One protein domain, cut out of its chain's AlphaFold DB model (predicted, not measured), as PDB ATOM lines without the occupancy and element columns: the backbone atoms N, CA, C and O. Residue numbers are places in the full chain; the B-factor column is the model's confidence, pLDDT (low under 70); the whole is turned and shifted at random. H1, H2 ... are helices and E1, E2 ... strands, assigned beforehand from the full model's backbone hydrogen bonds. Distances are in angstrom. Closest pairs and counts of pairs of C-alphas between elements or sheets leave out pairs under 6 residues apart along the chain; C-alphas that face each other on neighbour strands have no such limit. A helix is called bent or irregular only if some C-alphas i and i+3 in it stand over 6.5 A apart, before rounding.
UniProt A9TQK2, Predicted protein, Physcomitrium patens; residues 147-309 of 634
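This is residues 147 to 309 of the 634 residues of the protein "Predicted protein" of Physcomitrium patens (UniProt A9TQK2). A strongly twisted sheet of five strands, curled like part of a barrel, makes the middle of three layers: H2, one half of the helical hairpin H1 and H2, covers one face with H1 outside it, and H4 and H7 are on the other face. Residues 160 to 165, at the turn of this hairpin, stick out; H3 touches one end of H2. The 163 printed residues include seven named helices and five named strands, in the order H1 H2 H3 E1 E2 H4 H5 H6 H7 E3 E4 E5, a mixed class. The antiparallel sheet runs E2, E1, E5, E4, E3; the whole is compact, with a radius of gyration of the C-alphas of 15.1 A and spans of 42 by 40 by 30 A.

H1, residues 147 to 160, and H2, residues 168 to 183, form a hairpin at a shallow tilt of 29 degrees; their closest C-alphas, Phe 155 and Ala 174, are 5.6 A apart. H3, residues 194 to 201, touches H2 at its residues 181 to 183 alone, closest C-alphas Leu 182 and Gly 200, 6.1 A. E1, residues 211 to 214, and E2, residues 220 to 223, form a hairpin, with N 213 and O 222 2.9 A apart. H4, residues 225 to 231, has a height of 7.9 A over the sheet. H5, residues 235 to 239, only grazes the sheet. H6, residues 244 to 248, touches H7, residues 259 to 267, closest C-alphas Thr 245 and Cys 259, 5.8 A. E3, residues 276 to 280, E4, residues 286 to 295, and E5, residues 302 to 308, form a meander, each strand the antiparallel neighbour of the one before; N 277 and O 289 are 2.8 A apart, N 292 and O 305 3.0 A. E5 also neighbours E1, with N 212 and O 304 2.9 A apart. H7 runs along the strands, at 12 degrees to E4 on the local plane; H2, on the opposite face, runs slantwise at 39 degrees to E4 on the local plane. In the helices other than H3 every O i to N i+4 pair is within hydrogen-bond range; H3 has 0 of 4, and 2 of 5 O i to N i+3 pairs.

H1 begins at C-alpha 147 (68.309, -51.534, 17.695) and is 19.7 A long; H2 is 22.7 A. H3 is irregular, C-alphas 195 and 198 being 7.4 A apart. E4, 26.5 A, bends by 54 degrees at residue 289. E5, 19.2 A, ends at C-alpha 308 (82.061, -31.969, 17.842).

The C-alphas farthest apart, Lys 192 and Gly 284, are 45.9 A apart. The printed part has no cut and no long link. Its mean pLDDT is 70.9; residues 147 to 177 and 183 to 203 are among those under 70.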
ATOM      1  N   CYS A 147      68.012 -52.415  18.815       39.72
ATOM      2  CA  CYS A 147      68.309 -51.534  17.695       39.72
ATOM      3  C   CYS A 147      69.094 -50.292  18.175       39.72
ATOM      4  O   CYS A 147      70.224 -50.115  17.730       39.72
ATOM      5  N   VAL A 148      68.618 -49.585  19.212       46.88
ATOM      6  CA  VAL A 148      69.301 -48.407  19.786       46.88
ATOM      7  C   VAL A 148      70.699 -48.771  20.270       46.88
ATOM      8  O   VAL A 148      71.653 -48.049  20.002       46.88
ATOM      9  N   VAL A 149      70.862 -49.934  20.912       48.88
ATOM     10  CA  VAL A 149      72.189 -50.440  21.313       48.88
ATOM     11  C   VAL A 149      73.093 -50.695  20.103       48.88
ATOM     12  O   VAL A 149      74.294 -50.449  20.183       48.88
ATOM     13  N   ALA A 150      72.557 -51.182  18.981       44.09
ATOM     14  CA  ALA A 150      73.327 -51.428  17.765       44.09
ATOM     15  C   ALA A 150      73.744 -50.118  17.075       44.09
ATOM     16  O   ALA A 150      74.930 -49.950  16.781       44.09
ATOM     17  N   SER A 151      72.817 -49.173  16.893       48.88
ATOM     18  CA  SER A 151      73.082 -47.834  16.347       48.88
ATOM     19  C   SER A 151      74.077 -47.064  17.217       48.88
ATOM     20  O   SER A 151      75.046 -46.495  16.716       48.88
ATOM     21  N   LEU A 152      73.917 -47.134  18.542       52.03
ATOM     22  CA  LEU A 152      74.820 -46.511  19.503       52.03
ATOM     23  C   LEU A 152      76.203 -47.175  19.529       52.03
ATOM     24  O   LEU A 152      77.217 -46.483  19.602       52.03
ATOM     25  N   ARG A 153      76.277 -48.508  19.425       48.31
ATOM     26  CA  ARG A 153      77.553 -49.233  19.315       48.31
ATOM     27  C   ARG A 153      78.278 -48.886  18.017       48.31
ATOM     28  O   ARG A 153      79.492 -48.724  18.052       48.31
ATOM     29  N   MET A 154      77.556 -48.733  16.905       52.44
ATOM     30  CA  MET A 154      78.118 -48.238  15.643       52.44
ATOM     31  C   MET A 154      78.655 -46.813  15.805       52.44
ATOM     32  O   MET A 154      79.815 -46.570  15.483       52.44
ATOM     33  N   PHE A 155      77.860 -45.899  16.371       53.50
ATOM     34  CA  PHE A 155      78.266 -44.517  16.637       53.50
ATOM     35  C   PHE A 155      79.537 -44.441  17.505       53.50
ATOM     36  O   PHE A 155      80.492 -43.747  17.157       53.50
ATOM     37  N   LEU A 156      79.587 -45.201  18.606       52.75
ATOM     38  CA  LEU A 156      80.730 -45.230  19.521       52.75
ATOM     39  C   LEU A 156      81.982 -45.888  18.937       52.75
ATOM     40  O   LEU A 156      83.078 -45.373  19.132       52.75
ATOM     41  N   GLU A 157      81.853 -47.018  18.241       48.97
ATOM     42  CA  GLU A 157      82.996 -47.709  17.624       48.97
ATOM     43  C   GLU A 157      83.627 -46.848  16.519       48.97
ATOM     44  O   GLU A 157      84.850 -46.803  16.376       48.97
ATOM     45  N   VAL A 158      82.800 -46.097  15.788       46.38
ATOM     46  CA  VAL A 158      83.234 -45.097  14.808       46.38
ATOM     47  C   VAL A 158      83.942 -43.922  15.505       46.38
ATOM     48  O   VAL A 158      85.068 -43.598  15.136       46.38
ATOM     49  N   HIS A 159      83.380 -43.374  16.590       45.12
ATOM     50  CA  HIS A 159      84.023 -42.317  17.392       45.12
ATOM     51  C   HIS A 159      85.317 -42.783  18.101       45.12
ATOM     52  O   HIS A 159      86.207 -41.981  18.388       45.12
ATOM     53  N   LYS A 160      85.471 -44.084  18.375       43.25
ATOM     54  CA  LYS A 160      86.705 -44.674  18.923       43.25
ATOM     55  C   LYS A 160      87.800 -44.839  17.859       43.25
ATOM     56  O   LYS A 160      88.981 -44.872  18.200       43.25
ATOM     57  N   LYS A 161      87.432 -44.891  16.572       37.62
ATOM     58  CA  LYS A 161      88.341 -45.026  15.416       37.62
ATOM     59  C   LYS A 161      88.753 -43.701  14.767       37.62
ATOM     60  O   LYS A 161      89.288 -43.707  13.661       37.62
ATOM     61  N   VAL A 162      88.644 -42.588  15.495       37.38
ATOM     62  CA  VAL A 162      89.159 -41.256  15.097       37.38
ATOM     63  C   VAL A 162      90.680 -41.245  14.810       37.38
ATOM     64  O   VAL A 162      91.192 -40.286  14.245       37.38
ATOM     65  N   GLY A 163      91.406 -42.333  15.106       40.34
ATOM     66  CA  GLY A 163      92.791 -42.536  14.669       40.34
ATOM     67  C   GLY A 163      93.004 -43.168  13.280       40.34
ATOM     68  O   GLY A 163      94.085 -42.979  12.733       40.34
ATOM     69  N   MET A 164      92.061 -43.932  12.695       36.50
ATOM     70  CA  MET A 164      92.356 -44.734  11.484       36.50
ATOM     71  C   MET A 164      91.137 -45.145  10.624       36.50
ATOM     72  O   MET A 164      90.313 -45.966  11.019       36.50
ATOM     73  N   VAL A 165      91.145 -44.676   9.367       38.50
ATOM     74  CA  VAL A 165      90.517 -45.292   8.170       38.50
ATOM     75  C   VAL A 165      88.977 -45.448   8.182       38.50
ATOM     76  O   VAL A 165      88.434 -46.456   7.732       38.50
ATOM     77  N   GLY A 166      88.241 -44.422   8.622       38.75
ATOM     78  CA  GLY A 166      86.780 -44.338   8.454       38.75
ATOM     79  C   GLY A 166      86.319 -42.916   8.128       38.75
ATOM     80  O   GLY A 166      86.506 -42.011   8.932       38.75
ATOM     81  N   GLY A 167      85.729 -42.699   6.948       45.62
ATOM     82  CA  GLY A 167      85.386 -41.357   6.463       45.62
ATOM     83  C   GLY A 167      84.277 -40.645   7.253       45.62
ATOM     84  O   GLY A 167      83.418 -41.275   7.878       45.62
ATOM     85  N   VAL A 168      84.254 -39.309   7.155       44.59
ATOM     86  CA  VAL A 168      83.230 -38.429   7.760       44.59
ATOM     87  C   VAL A 168      81.806 -38.857   7.358       44.59
ATOM     88  O   VAL A 168      80.885 -38.798   8.167       44.59
ATOM     89  N   GLU A 169      81.631 -39.398   6.148       46.41
ATOM     90  CA  GLU A 169      80.349 -39.909   5.637       46.41
ATOM     91  C   GLU A 169      79.713 -41.017   6.490       46.41
ATOM     92  O   GLU A 169      78.489 -41.061   6.636       46.41
ATOM     93  N   ASN A 170      80.526 -41.874   7.114       55.25
ATOM     94  CA  ASN A 170      80.024 -42.947   7.976       55.25
ATOM     95  C   ASN A 170      79.533 -42.400   9.324       55.25
ATOM     96  O   ASN A 170      78.540 -42.886   9.862       55.25
ATOM     97  N   HIS A 171      80.189 -41.352   9.835       59.22
ATOM     98  CA  HIS A 171      79.799 -40.655  11.061       59.22
ATOM     99  C   HIS A 171      78.449 -39.946  10.870       59.22
ATOM    100  O   HIS A 171      77.557 -40.086  11.705       59.22
ATOM    101  N   LYS A 172      78.270 -39.254   9.732       59.94
ATOM    102  CA  LYS A 172      77.008 -38.594   9.352       59.94
ATOM    103  C   LYS A 172      75.836 -39.574   9.319       59.94
ATOM    104  O   LYS A 172      74.801 -39.301   9.918       59.94
ATOM    105  N   ARG A 173      75.992 -40.716   8.629       64.44
ATOM    106  CA  ARG A 173      74.927 -41.727   8.532       64.44
ATOM    107  C   ARG A 173      74.602 -42.324   9.902       64.44
ATOM    108  O   ARG A 173      73.438 -42.322  10.271       64.44
ATOM    109  N   ALA A 174      75.605 -42.705  10.697       64.81
ATOM    110  CA  ALA A 174      75.374 -43.222  12.049       64.81
ATOM    111  C   ALA A 174      74.656 -42.213  12.971       64.81
ATOM    112  O   ALA A 174      73.801 -42.612  13.755       64.81
ATOM    113  N   ALA A 175      74.967 -40.914  12.872       65.38
ATOM    114  CA  ALA A 175      74.279 -39.873  13.635       65.38
ATOM    115  C   ALA A 175      72.829 -39.660  13.171       65.38
ATOM    116  O   ALA A 175      71.934 -39.560  14.004       65.38
ATOM    117  N   LEU A 176      72.586 -39.631  11.856       66.69
ATOM    118  CA  LEU A 176      71.238 -39.523  11.291       66.69
ATOM    119  C   LEU A 176      70.370 -40.736  11.638       66.69
ATOM    120  O   LEU A 176      69.224 -40.548  12.038       66.69
ATOM    121  N   ASP A 177      70.918 -41.948  11.536       67.56
ATOM    122  CA  ASP A 177      70.227 -43.193  11.881       67.56
ATOM    123  C   ASP A 177      69.906 -43.232  13.388       67.56
ATOM    124  O   ASP A 177      68.776 -43.523  13.767       67.56
ATOM    125  N   PHE A 178      70.855 -42.842  14.250       72.31
ATOM    126  CA  PHE A 178      70.653 -42.746  15.701       72.31
ATOM    127  C   PHE A 178      69.590 -41.706  16.089       72.31
ATOM    128  O   PHE A 178      68.727 -41.990  16.917       72.31
ATOM    129  N   VAL A 179      69.603 -40.513  15.481       72.62
ATOM    130  CA  VAL A 179      68.576 -39.488  15.739       72.62
ATOM    131  C   VAL A 179      67.218 -39.925  15.187       72.62
ATOM    132  O   VAL A 179      66.215 -39.740  15.865       72.62
ATOM    133  N   ALA A 180      67.160 -40.525  13.992       71.88
ATOM    134  CA  ALA A 180      65.921 -41.051  13.412       71.88
ATOM    135  C   ALA A 180      65.312 -42.167  14.272       71.88
ATOM    136  O   ALA A 180      64.098 -42.207  14.449       71.88
ATOM    137  N   GLU A 181      66.146 -43.033  14.845       71.25
ATOM    138  CA  GLU A 181      65.708 -44.068  15.773       71.25
ATOM    139  C   GLU A 181      65.187 -43.478  17.092       71.25
ATOM    140  O   GLU A 181      64.091 -43.831  17.524       71.25
ATOM    141  N   LEU A 182      65.910 -42.527  17.699       70.75
ATOM    142  CA  LEU A 182      65.449 -41.823  18.905       70.75
ATOM    143  C   LEU A 182      64.130 -41.064  18.699       70.75
ATOM    144  O   LEU A 182      63.404 -40.852  19.668       70.75
ATOM    145  N   THR A 183      63.826 -40.631  17.471       68.88
ATOM    146  CA  THR A 183      62.586 -39.910  17.153       68.88
ATOM    147  C   THR A 183      61.467 -40.777  16.575       68.88
ATOM    148  O   THR A 183      60.366 -40.258  16.384       68.88
ATOM    149  N   GLY A 184      61.726 -42.064  16.310       61.66
ATOM    150  CA  GLY A 184      60.796 -43.025  15.702       61.66
ATOM    151  C   GLY A 184      60.674 -42.956  14.170       61.66
ATOM    152  O   GLY A 184      59.994 -43.793  13.586       61.66
ATOM    153  N   SER A 185      61.338 -41.994  13.521       59.75
ATOM    154  CA  SER A 185      61.109 -41.566  12.131       59.75
ATOM    155  C   SER A 185      61.029 -42.713  11.101       59.75
ATOM    156  O   SER A 185      61.897 -43.592  11.098       59.75
ATOM    157  N   PRO A 186      60.103 -42.664  10.116       48.12
ATOM    158  CA  PRO A 186      59.865 -43.733   9.132       48.12
ATOM    159  C   PRO A 186      61.015 -43.996   8.141       48.12
ATOM    160  O   PRO A 186      60.882 -44.830   7.243       48.12
ATOM    161  N   ARG A 187      62.153 -43.302   8.278       44.00
ATOM    162  CA  ARG A 187      63.420 -43.674   7.625       44.00
ATOM    163  C   ARG A 187      64.110 -44.861   8.314       44.00
ATOM    164  O   ARG A 187      64.923 -45.526   7.674       44.00
ATOM    165  N   ALA A 188      63.763 -45.166   9.566       45.84
ATOM    166  CA  ALA A 188      64.133 -46.415  10.220       45.84
ATOM    167  C   ALA A 188      63.480 -47.601   9.485       45.84
ATOM    168  O   ALA A 188      62.270 -47.637   9.255       45.84
ATOM    169  N   VAL A 189      64.296 -48.571   9.066       41.41
ATOM    170  CA  VAL A 189      63.875 -49.648   8.158       41.41
ATOM    171  C   VAL A 189      62.788 -50.531   8.781       41.41
ATOM    172  O   VAL A 189      63.082 -51.344   9.649       41.41
ATOM    173  N   ASN A 190      61.563 -50.425   8.249       38.19
ATOM    174  CA  ASN A 190      60.490 -51.432   8.272       38.19
ATOM    175  C   ASN A 190      60.456 -52.362   9.507       38.19
ATOM    176  O   ASN A 190      60.631 -53.577   9.384       38.19
ATOM    177  N   ASP A 191      60.112 -51.824  10.677       38.25
ATOM    178  CA  ASP A 191      59.572 -52.643  11.764       38.25
ATOM    179  C   ASP A 191      58.385 -51.928  12.425       38.25
ATOM    180  O   ASP A 191      58.400 -50.714  12.630       38.25
ATOM    181  N   LYS A 192      57.309 -52.660  12.740       36.28
ATOM    182  CA  LYS A 192      56.032 -52.084  13.228       36.28
ATOM    183  C   LYS A 192      56.086 -51.707  14.722       36.28
ATOM    184  O   LYS A 192      55.190 -52.060  15.483       36.28
ATOM    185  N   ARG A 193      57.156 -51.024  15.140       41.97
ATOM    186  CA  ARG A 193      57.511 -50.714  16.541       41.97
ATOM    187  C   ARG A 193      57.758 -49.232  16.838       41.97
ATOM    188  O   ARG A 193      58.195 -48.890  17.935       41.97
ATOM    189  N   ALA A 194      57.445 -48.335  15.907       38.09
ATOM    190  CA  ALA A 194      57.636 -46.896  16.101       38.09
ATOM    191  C   ALA A 194      56.910 -46.352  17.365       38.09
ATOM    192  O   ALA A 194      57.473 -45.571  18.127       38.09
ATOM    193  N   SER A 195      55.748 -46.921  17.724       37.75
ATOM    194  CA  SER A 195      54.990 -46.577  18.946       37.75
ATOM    195  C   SER A 195      55.670 -46.916  20.295       37.75
ATOM    196  O   SER A 195      55.135 -46.536  21.339       37.75
ATOM    197  N   GLU A 196      56.802 -47.629  20.311       42.28
ATOM    198  CA  GLU A 196      57.561 -47.966  21.534       42.28
ATOM    199  C   GLU A 196      58.775 -47.031  21.765       42.28
ATOM    200  O   GLU A 196      59.410 -47.105  22.813       42.28
ATOM    201  N   HIS A 197      59.109 -46.136  20.822       44.72
ATOM    202  CA  HIS A 197      60.419 -45.457  20.795       44.72
ATOM    203  C   HIS A 197      60.575 -44.227  21.713       44.72
ATOM    204  O   HIS A 197      61.701 -43.874  22.065       44.72
ATOM    205  N   ASN A 198      59.485 -43.621  22.199       43.03
ATOM    206  CA  ASN A 198      59.566 -42.428  23.066       43.03
ATOM    207  C   ASN A 198      60.159 -42.686  24.469       43.03
ATOM    208  O   ASN A 198      60.463 -41.735  25.189       43.03
ATOM    209  N   GLU A 199      60.376 -43.947  24.858       47.97
ATOM    210  CA  GLU A 199      61.077 -44.301  26.102       47.97
ATOM    211  C   GLU A 199      62.576 -43.911  26.059       47.97
ATOM    212  O   GLU A 199      63.194 -43.717  27.105       47.97
ATOM    213  N   GLY A 200      63.171 -43.734  24.867       48.53
ATOM    214  CA  GLY A 200      64.603 -43.435  24.706       48.53
ATOM    215  C   GLY A 200      65.060 -42.109  25.331       48.53
ATOM    216  O   GLY A 200      66.214 -41.982  25.738       48.53
ATOM    217  N   LEU A 201      64.154 -41.136  25.477       57.69
ATOM    218  CA  LEU A 201      64.454 -39.840  26.100       57.69
ATOM    219  C   LEU A 201      64.414 -39.876  27.636       57.69
ATOM    220  O   LEU A 201      65.020 -39.014  28.268       57.69
ATOM    221  N   LEU A 202      63.769 -40.878  28.247       55.66
ATOM    222  CA  LEU A 202      63.789 -41.070  29.708       55.66
ATOM    223  C   LEU A 202      65.198 -41.420  30.217       55.66
ATOM    224  O   LEU A 202      65.533 -41.131  31.364       55.66
ATOM    225  N   HIS A 203      66.028 -41.990  29.339       63.12
ATOM    226  CA  HIS A 203      67.418 -42.371  29.591       63.12
ATOM    227  C   HIS A 203      68.421 -41.483  28.826       63.12
ATOM    228  O   HIS A 203      69.553 -41.891  28.574       63.12
ATOM    229  N   ALA A 204      68.045 -40.247  28.467       70.19
ATOM    230  CA  ALA A 204      68.906 -39.335  27.705       70.19
ATOM    231  C   ALA A 204      70.287 -39.070  28.352       70.19
ATOM    232  O   ALA A 204      71.266 -38.873  27.634       70.19
ATOM    233  N   ASP A 205      70.396 -39.115  29.685       73.12
ATOM    234  CA  ASP A 205      71.669 -38.965  30.417       73.12
ATOM    235  C   ASP A 205      72.582 -40.198  30.372       73.12
ATOM    236  O   ASP A 205      73.790 -40.080  30.583       73.12
ATOM    237  N   GLU A 206      72.024 -41.378  30.101       69.50
ATOM    238  CA  GLU A 206      72.791 -42.613  29.895       69.50
ATOM    239  C   GLU A 206      73.369 -42.682  28.472       69.50
ATOM    240  O   GLU A 206      74.327 -43.420  28.225       69.50
ATOM    241  N   LEU A 207      72.833 -41.886  27.538       71.69
ATOM    242  CA  LEU A 207      73.357 -41.804  26.181       71.69
ATOM    243  C   LEU A 207      74.756 -41.158  26.186       71.69
ATOM    244  O   LEU A 207      74.948 -40.061  26.709       71.69
ATOM    245  N   PRO A 208      75.759 -41.791  25.557       74.50
ATOM    246  CA  PRO A 208      77.149 -41.343  25.548       74.50
ATOM    247  C   PRO A 208      77.425 -40.248  24.501       74.50
ATOM    248  O   PRO A 208      78.583 -39.975  24.199       74.50
ATOM    249  N   VAL A 209      76.378 -39.621  23.956       81.06
ATOM    250  CA  VAL A 209      76.449 -38.610  22.894       81.06
ATOM    251  C   VAL A 209      75.872 -37.283  23.403       81.06
ATOM    252  O   VAL A 209      74.794 -37.307  24.003       81.06
ATOM    253  N   PRO A 210      76.535 -36.132  23.183       88.25
ATOM    254  CA  PRO A 210      75.965 -34.819  23.471       88.25
ATOM    255  C   PRO A 210      74.691 -34.571  22.657       88.25
ATOM    256  O   PRO A 210      74.720 -34.578  21.425       88.25
ATOM    257  N   MET A 211      73.563 -34.348  23.329       89.31
ATOM    258  CA  MET A 211      72.285 -34.103  22.659       89.31
ATOM    259  C   MET A 211      71.374 -33.158  23.435       89.31
ATOM    260  O   MET A 211      71.419 -33.072  24.667       89.31
ATOM    261  N   PHE A 212      70.498 -32.495  22.688       91.81
ATOM    262  CA  PHE A 212      69.427 -31.673  23.221       91.81
ATOM    263  C   PHE A 212      68.111 -31.910  22.476       91.81
ATOM    264  O   PHE A 212      68.076 -32.446  21.372       91.81
ATOM    265  N   GLY A 213      67.010 -31.515  23.097       89.06
ATOM    266  CA  GLY A 213      65.682 -31.495  22.491       89.06
ATOM    267  C   GLY A 213      65.106 -30.091  22.537       89.06
ATOM    268  O   GLY A 213      65.472 -29.310  23.418       89.06
ATOM    269  N   VAL A 214      64.197 -29.771  21.618       85.69
ATOM    270  CA  VAL A 214      63.384 -28.547  21.659       85.69
ATOM    271  C   VAL A 214      61.905 -28.862  21.486       85.69
ATOM    272  O   VAL A 214      61.564 -29.858  20.850       85.69
ATOM    273  N   ASP A 215      61.033 -28.034  22.060       81.12
ATOM    274  CA  ASP A 215      59.594 -28.059  21.782       81.12
ATOM    275  C   ASP A 215      59.239 -27.289  20.495       81.12
ATOM    276  O   ASP A 215      60.079 -26.651  19.861       81.12
ATOM    277  N   MET A 216      57.952 -27.307  20.135       78.88
ATOM    278  CA  MET A 216      57.386 -26.539  19.013       78.88
ATOM    279  C   MET A 216      57.567 -25.010  19.128       78.88
ATOM    280  O   MET A 216      57.335 -24.293  18.159       78.88
ATOM    281  N   ASN A 217      57.982 -24.492  20.290       77.81
ATOM    282  CA  ASN A 217      58.251 -23.074  20.539       77.81
ATOM    283  C   ASN A 217      59.762 -22.763  20.560       77.81
ATOM    284  O   ASN A 217      60.152 -21.704  21.050       77.81
ATOM    285  N   MET A 218      60.609 -23.685  20.081       81.56
ATOM    286  CA  MET A 218      62.079 -23.601  20.102       81.56
ATOM    287  C   MET A 218      62.702 -23.470  21.500       81.56
ATOM    288  O   MET A 218      63.862 -23.078  21.632       81.56
ATOM    289  N   ARG A 219      61.983 -23.841  22.568       76.94
ATOM    290  CA  ARG A 219      62.558 -23.895  23.921       76.94
ATOM    291  C   ARG A 219      63.196 -25.250  24.162       76.94
ATOM    292  O   ARG A 219      62.640 -26.275  23.774       76.94
ATOM    293  N   CYS A 220      64.336 -25.266  24.846       83.75
ATOM    294  CA  CYS A 220      65.038 -26.504  25.161       83.75
ATOM    295  C   CYS A 220      64.206 -27.394  26.108       83.75
ATOM    296  O   CYS A 220      63.694 -26.933  27.128       83.75
ATOM    297  N   THR A 221      64.053 -28.674  25.755       80.62
ATOM    298  CA  THR A 221      63.271 -29.679  26.499       80.62
ATOM    299  C   THR A 221      64.084 -30.872  26.985       80.62
ATOM    300  O   THR A 221      63.628 -31.598  27.872       80.62
ATOM    301  N   VAL A 222      65.274 -31.085  26.439       84.06
ATOM    302  CA  VAL A 222      66.241 -32.081  26.904       84.06
ATOM    303  C   VAL A 222      67.608 -31.435  26.770       84.06
ATOM    304  O   VAL A 222      67.885 -30.839  25.735       84.06
ATOM    305  N   TRP A 223      68.456 -31.555  27.784       87.38
ATOM    306  CA  TRP A 223      69.864 -31.180  27.706       87.38
ATOM    307  C   TRP A 223      70.653 -32.199  28.515       87.38
ATOM    308  O   TRP A 223      70.685 -32.121  29.742       87.38
ATOM    309  N   ASN A 224      71.192 -33.218  27.848       86.00
ATOM    310  CA  ASN A 224      71.720 -34.366  28.577       86.00
ATOM    311  C   ASN A 224      73.072 -34.075  29.241       86.00
ATOM    312  O   ASN A 224      73.782 -33.114  28.915       86.00
ATOM    313  N   ARG A 225      73.475 -34.967  30.148       83.56
ATOM    314  CA  ARG A 225      74.780 -34.919  30.811       83.56
ATOM    315  C   ARG A 225      75.935 -34.748  29.826       83.56
ATOM    316  O   ARG A 225      76.843 -33.981  30.106       83.56
ATOM    317  N   ARG A 226      75.899 -35.383  28.651       84.75
ATOM    318  CA  ARG A 226      76.969 -35.253  27.648       84.75
ATOM    319  C   ARG A 226      77.012 -33.887  26.965       84.75
ATOM    320  O   ARG A 226      78.102 -33.418  26.655       84.75
ATOM    321  N   ALA A 227      75.876 -33.219  26.775       90.25
ATOM    322  CA  ALA A 227      75.835 -31.823  26.336       90.25
ATOM    323  C   ALA A 227      76.371 -30.874  27.424       90.25
ATOM    324  O   ALA A 227      77.090 -29.920  27.115       90.25
ATOM    325  N   THR A 228      76.117 -31.192  28.699       89.06
ATOM    326  CA  THR A 228      76.732 -30.500  29.847       89.06
ATOM    327  C   THR A 228      78.251 -30.711  29.876       89.06
ATOM    328  O   THR A 228      78.992 -29.732  29.886       89.06
ATOM    329  N   ASP A 229      78.729 -31.959  29.789       85.31
ATOM    330  CA  ASP A 229      80.156 -32.313  29.746       85.31
ATOM    331  C   ASP A 229      80.878 -31.619  28.566       85.31
ATOM    332  O   ASP A 229      82.006 -31.154  28.712       85.31
ATOM    333  N   ALA A 230      80.235 -31.522  27.394       85.56
ATOM    334  CA  ALA A 230      80.837 -30.967  26.178       85.56
ATOM    335  C   ALA A 230      80.882 -29.429  26.119       85.56
ATOM    336  O   ALA A 230      81.690 -28.878  25.372       85.56
ATOM    337  N   THR A 231      80.015 -28.726  26.856       88.88
ATOM    338  CA  THR A 231      79.858 -27.259  26.738       88.88
ATOM    339  C   THR A 231      80.037 -26.493  28.049       88.88
ATOM    340  O   THR A 231      80.219 -25.275  28.023       88.88
ATOM    341  N   GLY A 232      79.955 -27.177  29.190       86.94
ATOM    342  CA  GLY A 232      79.982 -26.602  30.532       86.94
ATOM    343  C   GLY A 232      78.652 -26.003  31.009       86.94
ATOM    344  O   GLY A 232      78.552 -25.653  32.184       86.94
ATOM    345  N   TRP A 233      77.635 -25.882  30.148       89.31
ATOM    346  CA  TRP A 233      76.314 -25.365  30.525       89.31
ATOM    347  C   TRP A 233      75.448 -26.454  31.148       89.31
ATOM    348  O   TRP A 233      75.258 -27.509  30.540       89.31
ATOM    349  N   SER A 234      74.893 -26.195  32.333       84.19
ATOM    350  CA  SER A 234      73.953 -27.123  32.964       84.19
ATOM    351  C   SER A 234      72.555 -27.015  32.355       84.19
ATOM    352  O   SER A 234      72.137 -25.947  31.911       84.19
ATOM    353  N   GLU A 235      71.790 -28.108  32.415       83.31
ATOM    354  CA  GLU A 235      70.379 -28.156  31.997       83.31
ATOM    355  C   GLU A 235      69.558 -26.976  32.566       83.31
ATOM    356  O   GLU A 235      68.855 -26.290  31.824       83.31
ATOM    357  N   THR A 236      69.717 -26.678  33.861       76.38
ATOM    358  CA  THR A 236      69.077 -25.535  34.538       76.38
ATOM    359  C   THR A 236      69.383 -24.185  33.892       76.38
ATOM    360  O   THR A 236      68.494 -23.341  33.797       76.38
ATOM    361  N   GLU A 237      70.628 -23.961  33.470       83.38
ATOM    362  CA  GLU A 237      71.065 -22.703  32.866       83.38
ATOM    363  C   GLU A 237      70.504 -22.572  31.452       83.38
ATOM    364  O   GLU A 237      69.966 -21.522  31.108       83.38
ATOM    365  N   VAL A 238      70.554 -23.647  30.658       84.75
ATOM    366  CA  VAL A 238      70.023 -23.670  29.286       84.75
ATOM    367  C   VAL A 238      68.503 -23.485  29.274       84.75
ATOM    368  O   VAL A 238      67.986 -22.715  28.468       84.75
ATOM    369  N   PHE A 239      67.769 -24.121  30.193       79.94
ATOM    370  CA  PHE A 239      66.310 -23.971  30.288       79.94
ATOM    371  C   PHE A 239      65.866 -22.587  30.779       79.94
ATOM    372  O   PHE A 239      64.758 -22.154  30.462       79.94
ATOM    373  N   ALA A 240      66.714 -21.881  31.530       74.69
ATOM    374  CA  ALA A 240      66.452 -20.506  31.945       74.69
ATOM    375  C   ALA A 240      66.656 -19.480  30.810       74.69
ATOM    376  O   ALA A 240      66.238 -18.332  30.958       74.69
ATOM    377  N   MET A 241      67.272 -19.863  29.681       79.69
ATOM    378  CA  MET A 241      67.479 -18.989  28.520       79.69
ATOM    379  C   MET A 241      66.254 -19.015  27.583       79.69
ATOM    380  O   MET A 241      66.029 -20.021  26.908       79.69
ATOM    381  N   PRO A 242      65.496 -17.907  27.423       64.62
ATOM    382  CA  PRO A 242      64.310 -17.887  26.554       64.62
ATOM    383  C   PRO A 242      64.621 -18.086  25.063       64.62
ATOM    384  O   PRO A 242      63.734 -18.445  24.298       64.62
ATOM    385  N   LYS A 243      65.873 -17.826  24.659       79.88
ATOM    386  CA  LYS A 243      66.420 -18.012  23.307       79.88
ATOM    387  C   LYS A 243      67.804 -18.663  23.380       79.88
ATOM    388  O   LYS A 243      68.814 -18.054  23.022       79.88
ATOM    389  N   PHE A 244      67.873 -19.870  23.943       87.38
ATOM    390  CA  PHE A 244      69.141 -20.590  24.124       87.38
ATOM    391  C   PHE A 244      69.863 -20.842  22.784       87.38
ATOM    392  O   PHE A 244      71.076 -20.689  22.708       87.38
ATOM    393  N   THR A 245      69.102 -21.113  21.721       87.12
ATOM    394  CA  THR A 245      69.506 -21.174  20.305       87.12
ATOM    395  C   THR A 245      70.390 -19.991  19.908       87.12
ATOM    396  O   THR A 245      71.582 -20.168  19.686       87.12
ATOM    397  N   ALA A 246      69.845 -18.774  19.906       85.00
ATOM    398  CA  ALA A 246      70.575 -17.556  19.541       85.00
ATOM    399  C   ALA A 246      71.684 -17.168  20.544       85.00
ATOM    400  O   ALA A 246      72.578 -16.390  20.219       85.00
ATOM    401  N   SER A 247      71.630 -17.682  21.780       85.25
ATOM    402  CA  SER A 247      72.601 -17.360  22.840       85.25
ATOM    403  C   SER A 247      73.837 -18.266  22.830       85.25
ATOM    404  O   SER A 247      74.916 -17.841  23.254       85.25
ATOM    405  N   LEU A 248      73.668 -19.520  22.398       88.50
ATOM    406  CA  LEU A 248      74.691 -20.564  22.449       88.50
ATOM    407  C   LEU A 248      75.193 -20.985  21.071       88.50
ATOM    408  O   LEU A 248      76.332 -21.427  20.985       88.50
ATOM    409  N   PHE A 249      74.392 -20.856  20.015       89.62
ATOM    410  CA  PHE A 249      74.736 -21.306  18.669       89.62
ATOM    411  C   PHE A 249      74.903 -20.100  17.748       89.62
ATOM    412  O   PHE A 249      74.054 -19.213  17.694       89.62
ATOM    413  N   SER A 250      75.999 -20.063  16.997       86.88
ATOM    414  CA  SER A 250      76.241 -19.036  15.982       86.88
ATOM    415  C   SER A 250      76.786 -19.680  14.716       86.88
ATOM    416  O   SER A 250      77.654 -20.550  14.788       86.88
ATOM    417  N   ASN A 251      76.294 -19.254  13.555       82.31
ATOM    418  CA  ASN A 251      76.781 -19.747  12.274       82.31
ATOM    419  C   ASN A 251      78.080 -18.991  11.899       82.31
ATOM    420  O   ASN A 251      78.046 -17.766  11.789       82.31
ATOM    421  N   PRO A 252      79.240 -19.659  11.732       71.06
ATOM    422  CA  PRO A 252      80.446 -19.050  11.164       71.06
ATOM    423  C   PRO A 252      80.307 -18.755   9.661       71.06
ATOM    424  O   PRO A 252      81.103 -17.997   9.109       71.06
ATOM    425  N   SER A 253      79.332 -19.370   8.987       65.00
ATOM    426  CA  SER A 253      79.032 -19.130   7.577       65.00
ATOM    427  C   SER A 253      78.344 -17.775   7.419       65.00
ATOM    428  O   SER A 253      77.463 -17.437   8.200       65.00
ATOM    429  N   ALA A 254      78.663 -17.023   6.361       53.84
ATOM    430  CA  ALA A 254      78.049 -15.716   6.076       53.84
ATOM    431  C   ALA A 254      76.560 -15.780   5.644       53.84
ATOM    432  O   ALA A 254      76.025 -14.818   5.093       53.84
ATOM    433  N   SER A 255      75.899 -16.920   5.846       61.41
ATOM    434  CA  SER A 255      74.457 -17.083   5.716       61.41
ATOM    435  C   SER A 255      73.765 -16.598   6.985       61.41
ATOM    436  O   SER A 255      74.008 -17.139   8.061       61.41
ATOM    437  N   ASP A 256      72.848 -15.647   6.825       63.22
ATOM    438  CA  ASP A 256      71.980 -15.056   7.858       63.22
ATOM    439  C   ASP A 256      70.885 -16.044   8.335       63.22
ATOM    440  O   ASP A 256      69.698 -15.739   8.331       63.22
ATOM    441  N   LYS A 257      71.282 -17.290   8.630       71.50
ATOM    442  CA  LYS A 257      70.415 -18.380   9.098       71.50
ATOM    443  C   LYS A 257      70.670 -18.635  10.573       71.50
ATOM    444  O   LYS A 257      71.784 -19.016  10.946       71.50
ATOM    445  N   ASP A 258      69.620 -18.538  11.377       83.44
ATOM    446  CA  ASP A 258      69.687 -18.875  12.792       83.44
ATOM    447  C   ASP A 258      69.563 -20.389  13.017       83.44
ATOM    448  O   ASP A 258      68.995 -21.136  12.215       83.44
ATOM    449  N   CYS A 259      70.052 -20.863  14.168       87.38
ATOM    450  CA  CYS A 259      69.897 -22.265  14.575       87.38
ATOM    451  C   CYS A 259      68.410 -22.677  14.649       87.38
ATOM    452  O   CYS A 259      68.070 -23.834  14.400       87.38
ATOM    453  N   GLU A 260      67.516 -21.729  14.953       88.12
ATOM    454  CA  GLU A 260      66.064 -21.941  14.953       88.12
ATOM    455  C   GLU A 260      65.505 -22.286  13.571       88.12
ATOM    456  O   GLU A 260      64.538 -23.041  13.498       88.12
ATOM    457  N   ASP A 261      66.100 -21.797  12.480       86.69
ATOM    458  CA  ASP A 261      65.601 -22.076  11.131       86.69
ATOM    459  C   ASP A 261      65.912 -23.512  10.700       86.69
ATOM    460  O   ASP A 261      65.069 -24.160  10.083       86.69
ATOM    461  N   ILE A 262      67.069 -24.059  11.099       86.31
ATOM    462  CA  ILE A 262      67.372 -25.487  10.901       86.31
ATOM    463  C   ILE A 262      66.439 -26.361  11.745       86.31
ATOM    464  O   ILE A 262      65.917 -27.359  11.249       86.31
ATOM    465  N   LEU A 263      66.180 -25.983  13.001       88.56
ATOM    466  CA  LEU A 263      65.242 -26.714  13.856       88.56
ATOM    467  C   LEU A 263      63.799 -26.625  13.320       88.56
ATOM    468  O   LEU A 263      63.061 -27.604  13.394       88.56
ATOM    469  N   ARG A 264      63.398 -25.500  12.711       88.50
ATOM    470  CA  ARG A 264      62.087 -25.350  12.053       88.50
ATOM    471  C   ARG A 264      61.988 -26.189  10.779       88.50
ATOM    472  O   ARG A 264      60.998 -26.889  10.602       88.50
ATOM    473  N   ALA A 265      63.034 -26.213   9.955       86.25
ATOM    474  CA  ALA A 265      63.114 -27.106   8.800       86.25
ATOM    475  C   ALA A 265      62.998 -28.587   9.218       86.25
ATOM    476  O   ALA A 265      62.265 -29.347   8.586       86.25
ATOM    477  N   ALA A 266      63.629 -28.977  10.335       86.81
ATOM    478  CA  ALA A 266      63.502 -30.321  10.906       86.81
ATOM    479  C   ALA A 266      62.060 -30.651  11.341       86.81
ATOM    480  O   ALA A 266      61.602 -31.765  11.092       86.81
ATOM    481  N   LEU A 267      61.340 -29.699  11.961       84.06
ATOM    482  CA  LEU A 267      59.913 -29.841  12.311       84.06
ATOM    483  C   LEU A 267      59.026 -30.054  11.082       84.06
ATOM    484  O   LEU A 267      58.089 -30.847  11.125       84.06
ATOM    485  N   GLU A 268      59.332 -29.366   9.984       84.06
ATOM    486  CA  GLU A 268      58.621 -29.486   8.707       84.06
ATOM    487  C   GLU A 268      58.983 -30.770   7.931       84.06
ATOM    488  O   GLU A 268      58.478 -30.994   6.830       84.06
ATOM    489  N   GLY A 269      59.849 -31.629   8.485       76.56
ATOM    490  CA  GLY A 269      60.307 -32.864   7.846       76.56
ATOM    491  C   GLY A 269      61.279 -32.641   6.684       76.56
ATOM    492  O   GLY A 269      61.510 -33.560   5.894       76.56
ATOM    493  N   GLN A 270      61.842 -31.436   6.561       76.50
ATOM    494  CA  GLN A 270      62.876 -31.128   5.580       76.50
ATOM    495  C   GLN A 270      64.232 -31.665   6.058       76.50
ATOM    496  O   GLN A 270      64.539 -31.655   7.251       76.50
ATOM    497  N   ASP A 271      65.072 -32.101   5.120       68.12
ATOM    498  CA  ASP A 271      66.434 -32.530   5.436       68.12
ATOM    499  C   ASP A 271      67.264 -31.354   5.966       68.12
ATOM    500  O   ASP A 271      67.511 -30.374   5.260       68.12
ATOM    501  N   THR A 272      67.718 -31.456   7.217       68.56
ATOM    502  CA  THR A 272      68.529 -30.410   7.845       68.56
ATOM    503  C   THR A 272      69.871 -30.281   7.141       68.56
ATOM    504  O   THR A 272      70.664 -31.229   7.107       68.56
ATOM    505  N   VAL A 273      70.142 -29.094   6.595       62.25
ATOM    506  CA  VAL A 273      71.411 -28.793   5.926       62.25
ATOM    507  C   VAL A 273      72.549 -28.914   6.939       62.25
ATOM    508  O   VAL A 273      72.525 -28.286   7.995       62.25
ATOM    509  N   GLN A 274      73.548 -29.737   6.616       69.62
ATOM    510  CA  GLN A 274      74.699 -30.001   7.481       69.62
ATOM    511  C   GLN A 274      75.678 -28.821   7.444       69.62
ATOM    512  O   GLN A 274      76.693 -28.851   6.749       69.62
ATOM    513  N   GLU A 275      75.343 -27.767   8.180       74.12
ATOM    514  CA  GLU A 275      76.199 -26.603   8.405       74.12
ATOM    515  C   GLU A 275      77.027 -26.792   9.692       74.12
ATOM    516  O   GLU A 275      76.633 -27.520  10.610       74.12
ATOM    517  N   VAL A 276      78.208 -26.170   9.747       84.12
ATOM    518  CA  VAL A 276      79.064 -26.167  10.944       84.12
ATOM    519  C   VAL A 276      78.626 -25.024  11.847       84.12
ATOM    520  O   VAL A 276      78.490 -23.905  11.375       84.12
ATOM    521  N   TRP A 277      78.457 -25.290  13.136       88.19
ATOM    522  CA  TRP A 277      78.003 -24.340  14.146       88.19
ATOM    523  C   TRP A 277      79.095 -24.067  15.172       88.19
ATOM    524  O   TRP A 277      79.768 -24.987  15.637       88.19
ATOM    525  N   ASN A 278      79.227 -22.805  15.576       89.12
ATOM    526  CA  ASN A 278      80.028 -22.412  16.727       89.12
ATOM    527  C   ASN A 278      79.138 -22.463  17.973       89.12
ATOM    528  O   ASN A 278      78.234 -21.638  18.118       89.12
ATOM    529  N   LEU A 279      79.397 -23.411  18.872       90.81
ATOM    530  CA  LEU A 279      78.727 -23.509  20.166       90.81
ATOM    531  C   LEU A 279      79.549 -22.776  21.226       90.81
ATOM    532  O   LEU A 279      80.680 -23.160  21.531       90.81
ATOM    533  N   LYS A 280      78.984 -21.732  21.825       90.19
ATOM    534  CA  LYS A 280      79.616 -20.970  22.902       90.19
ATOM    535  C   LYS A 280      79.697 -21.818  24.171       90.19
ATOM    536  O   LYS A 280      78.685 -22.045  24.831       90.19
ATOM    537  N   THR A 281      80.897 -22.251  24.553       89.75
ATOM    538  CA  THR A 281      81.093 -22.969  25.823       89.75
ATOM    539  C   THR A 281      81.148 -22.008  27.011       89.75
ATOM    540  O   THR A 281      81.481 -20.827  26.872       89.75
ATOM    541  N   LYS A 282      80.876 -22.521  28.214       87.94
ATOM    542  CA  LYS A 282      80.980 -21.771  29.474       87.94
ATOM    543  C   LYS A 282      82.414 -21.320  29.784       87.94
ATOM    544  O   LYS A 282      82.608 -20.331  30.483       87.94
ATOM    545  N   TRP A 283      83.413 -21.993  29.209       84.06
ATOM    546  CA  TRP A 283      84.838 -21.649  29.313       84.06
ATOM    547  C   TRP A 283      85.290 -20.571  28.309       84.06
ATOM    548  O   TRP A 283      86.480 -20.291  28.199       84.06
ATOM    549  N   GLY A 284      84.368 -19.978  27.541       78.25
ATOM    550  CA  GLY A 284      84.646 -18.858  26.635       78.25
ATOM    551  C   GLY A 284      85.298 -19.229  25.296       78.25
ATOM    552  O   GLY A 284      85.425 -18.362  24.435       78.25
ATOM    553  N   LYS A 285      85.666 -20.499  25.081       82.81
ATOM    554  CA  LYS A 285      86.048 -21.024  23.759       82.81
ATOM    555  C   LYS A 285      84.794 -21.441  22.976       82.81
ATOM    556  O   LYS A 285      83.818 -21.902  23.572       82.81
ATOM    557  N   ASN A 286      84.822 -21.324  21.649       87.31
ATOM    558  CA  ASN A 286      83.767 -21.871  20.792       87.31
ATOM    559  C   ASN A 286      84.085 -23.327  20.427       87.31
ATOM    560  O   ASN A 286      85.209 -23.645  20.041       87.31
ATOM    561  N   LEU A 287      83.087 -24.198  20.548       86.88
ATOM    562  CA  LEU A 287      83.121 -25.587  20.116       86.88
ATOM    563  C   LEU A 287      82.519 -25.680  18.711       86.88
ATOM    564  O   LEU A 287      81.324 -25.454  18.539       86.88
ATOM    565  N   ASN A 288      83.328 -26.032  17.716       87.88
ATOM    566  CA  ASN A 288      82.833 -26.231  16.356       87.88
ATOM    567  C   ASN A 288      82.152 -27.603  16.274       87.88
ATOM    568  O   ASN A 288      82.797 -28.624  16.522       87.88
ATOM    569  N   ALA A 289      80.867 -27.641  15.926       87.94
ATOM    570  CA  ALA A 289      80.082 -28.871  15.862       87.94
ATOM    571  C   ALA A 289      79.123 -28.895  14.666       87.94
ATOM    572  O   ALA A 289      78.689 -27.853  14.186       87.94
ATOM    573  N   VAL A 290      78.757 -30.088  14.202       87.31
ATOM    574  CA  VAL A 290      77.628 -30.290  13.279       87.31
ATOM    575  C   VAL A 290      76.407 -30.706  14.091       87.31
ATOM    576  O   VAL A 290      76.524 -31.469  15.053       87.31
ATOM    577  N   LEU A 291      75.241 -30.197  13.703       88.19
ATOM    578  CA  LEU A 291      73.963 -30.506  14.333       88.19
ATOM    579  C   LEU A 291      73.167 -31.467  13.450       88.19
ATOM    580  O   LEU A 291      72.967 -31.204  12.265       88.19
ATOM    581  N   PHE A 292      72.699 -32.567  14.035       86.12
ATOM    582  CA  PHE A 292      71.821 -33.536  13.374       86.12
ATOM    583  C   PHE A 292      70.468 -33.510  14.066       86.12
ATOM    584  O   PHE A 292      70.401 -33.847  15.246       86.12
ATOM    585  N   ALA A 293      69.411 -33.087  13.373       88.19
ATOM    586  CA  ALA A 293      68.103 -32.846  13.974       88.19
ATOM    587  C   ALA A 293      66.966 -33.498  13.172       88.19
ATOM    588  O   ALA A 293      66.892 -33.322  11.963       88.19
ATOM    589  N   ASN A 294      66.059 -34.204  13.859       84.62
ATOM    590  CA  ASN A 294      64.803 -34.715  13.290       84.62
ATOM    591  C   ASN A 294      63.613 -34.338  14.183       84.62
ATOM    592  O   ASN A 294      63.728 -34.326  15.414       84.62
ATOM    593  N   ALA A 295      62.448 -34.118  13.570       83.81
ATOM    594  CA  ALA A 295      61.173 -34.118  14.281       83.81
ATOM    595  C   ALA A 295      60.908 -35.463  14.980       83.81
ATOM    596  O   ALA A 295      61.294 -36.527  14.485       83.81
ATOM    597  N   ARG A 296      60.213 -35.392  16.117       79.88
ATOM    598  CA  ARG A 296      59.645 -36.528  16.854       79.88
ATOM    599  C   ARG A 296      58.311 -36.950  16.249       79.88
ATOM    600  O   ARG A 296      57.479 -36.093  15.959       79.88
ATOM    601  N   GLU A 297      58.069 -38.257  16.137       69.44
ATOM    602  CA  GLU A 297      56.778 -38.776  15.657       69.44
ATOM    603  C   GLU A 297      55.584 -38.396  16.548       69.44
ATOM    604  O   GLU A 297      54.459 -38.304  16.065       69.44
ATOM    605  N   ASP A 298      55.812 -38.141  17.841       64.75
ATOM    606  CA  ASP A 298      54.764 -37.704  18.772       64.75
ATOM    607  C   ASP A 298      54.365 -36.227  18.629       64.75
ATOM    608  O   ASP A 298      53.464 -35.772  19.330       64.75
ATOM    609  N   GLY A 299      55.020 -35.468  17.744       69.25
ATOM    610  CA  GLY A 299      54.751 -34.043  17.558       69.25
ATOM    611  C   GLY A 299      55.209 -33.160  18.725       69.25
ATOM    612  O   GLY A 299      54.902 -31.971  18.739       69.25
ATOM    613  N   MET A 300      55.983 -33.683  19.683       66.44
ATOM    614  CA  MET A 300      56.442 -32.916  20.852       66.44
ATOM    615  C   MET A 300      57.717 -32.092  20.582       66.44
ATOM    616  O   MET A 300      58.312 -31.549  21.516       66.44
ATOM    617  N   GLY A 301      58.156 -32.000  19.320       82.56
ATOM    618  CA  GLY A 301      59.245 -31.129  18.868       82.56
ATOM    619  C   GLY A 301      60.366 -31.856  18.112       82.56
ATOM    620  O   GLY A 301      60.108 -32.800  17.367       82.56
ATOM    621  N   VAL A 302      61.615 -31.416  18.302       85.44
ATOM    622  CA  VAL A 302      62.819 -31.919  17.603       85.44
ATOM    623  C   VAL A 302      63.816 -32.488  18.604       85.44
ATOM    624  O   VAL A 302      64.004 -31.922  19.681       85.44
ATOM    625  N   ILE A 303      64.505 -33.564  18.225       87.44
ATOM    626  CA  ILE A 303      65.715 -34.036  18.910       87.44
ATOM    627  C   ILE A 303      66.930 -33.722  18.048       87.44
ATOM    628  O   ILE A 303      66.918 -33.981  16.845       87.44
ATOM    629  N   CYS A 304      67.968 -33.167  18.673       88.81
ATOM    630  CA  CYS A 304      69.209 -32.765  18.038       88.81
ATOM    631  C   CYS A 304      70.434 -33.382  18.731       88.81
ATOM    632  O   CYS A 304      70.607 -33.272  19.944       88.81
ATOM    633  N   VAL A 305      71.315 -34.002  17.949       88.19
ATOM    634  CA  VAL A 305      72.637 -34.467  18.386       88.19
ATOM    635  C   VAL A 305      73.699 -33.454  17.974       88.19
ATOM    636  O   VAL A 305      73.750 -33.025  16.820       88.19
ATOM    637  N   ILE A 306      74.566 -33.106  18.926       89.31
ATOM    638  CA  ILE A 306      75.733 -32.249  18.722       89.31
ATOM    639  C   ILE A 306      76.929 -33.161  18.431       89.31
ATOM    640  O   ILE A 306      77.327 -33.956  19.282       89.31
ATOM    641  N   MET A 307      77.532 -33.027  17.250       85.81
ATOM    642  CA  MET A 307      78.760 -33.731  16.869       85.81
ATOM    643  C   MET A 307      79.947 -32.756  16.840       85.81
ATOM    644  O   MET A 307      80.082 -32.016  15.863       85.81
ATOM    645  N   PRO A 308      80.816 -32.734  17.869       83.50
ATOM    646  CA  PRO A 308      82.061 -31.969  17.842       83.50
ATOM    647  C   PRO A 308      82.942 -32.345  16.645       83.50
ATOM    648  O   PRO A 308      83.131 -33.525  16.359       83.50
ATOM    649  N   LEU A 309      83.508 -31.346  15.966       78.06
ATOM    650  CA  LEU A 309      84.440 -31.545  14.848       78.06
ATOM    651  C   LEU A 309      85.912 -31.565  15.274       78.06
ATOM    652  O   LEU A 309      86.764 -32.039  14.524       78.06
TER     653      LEU A 309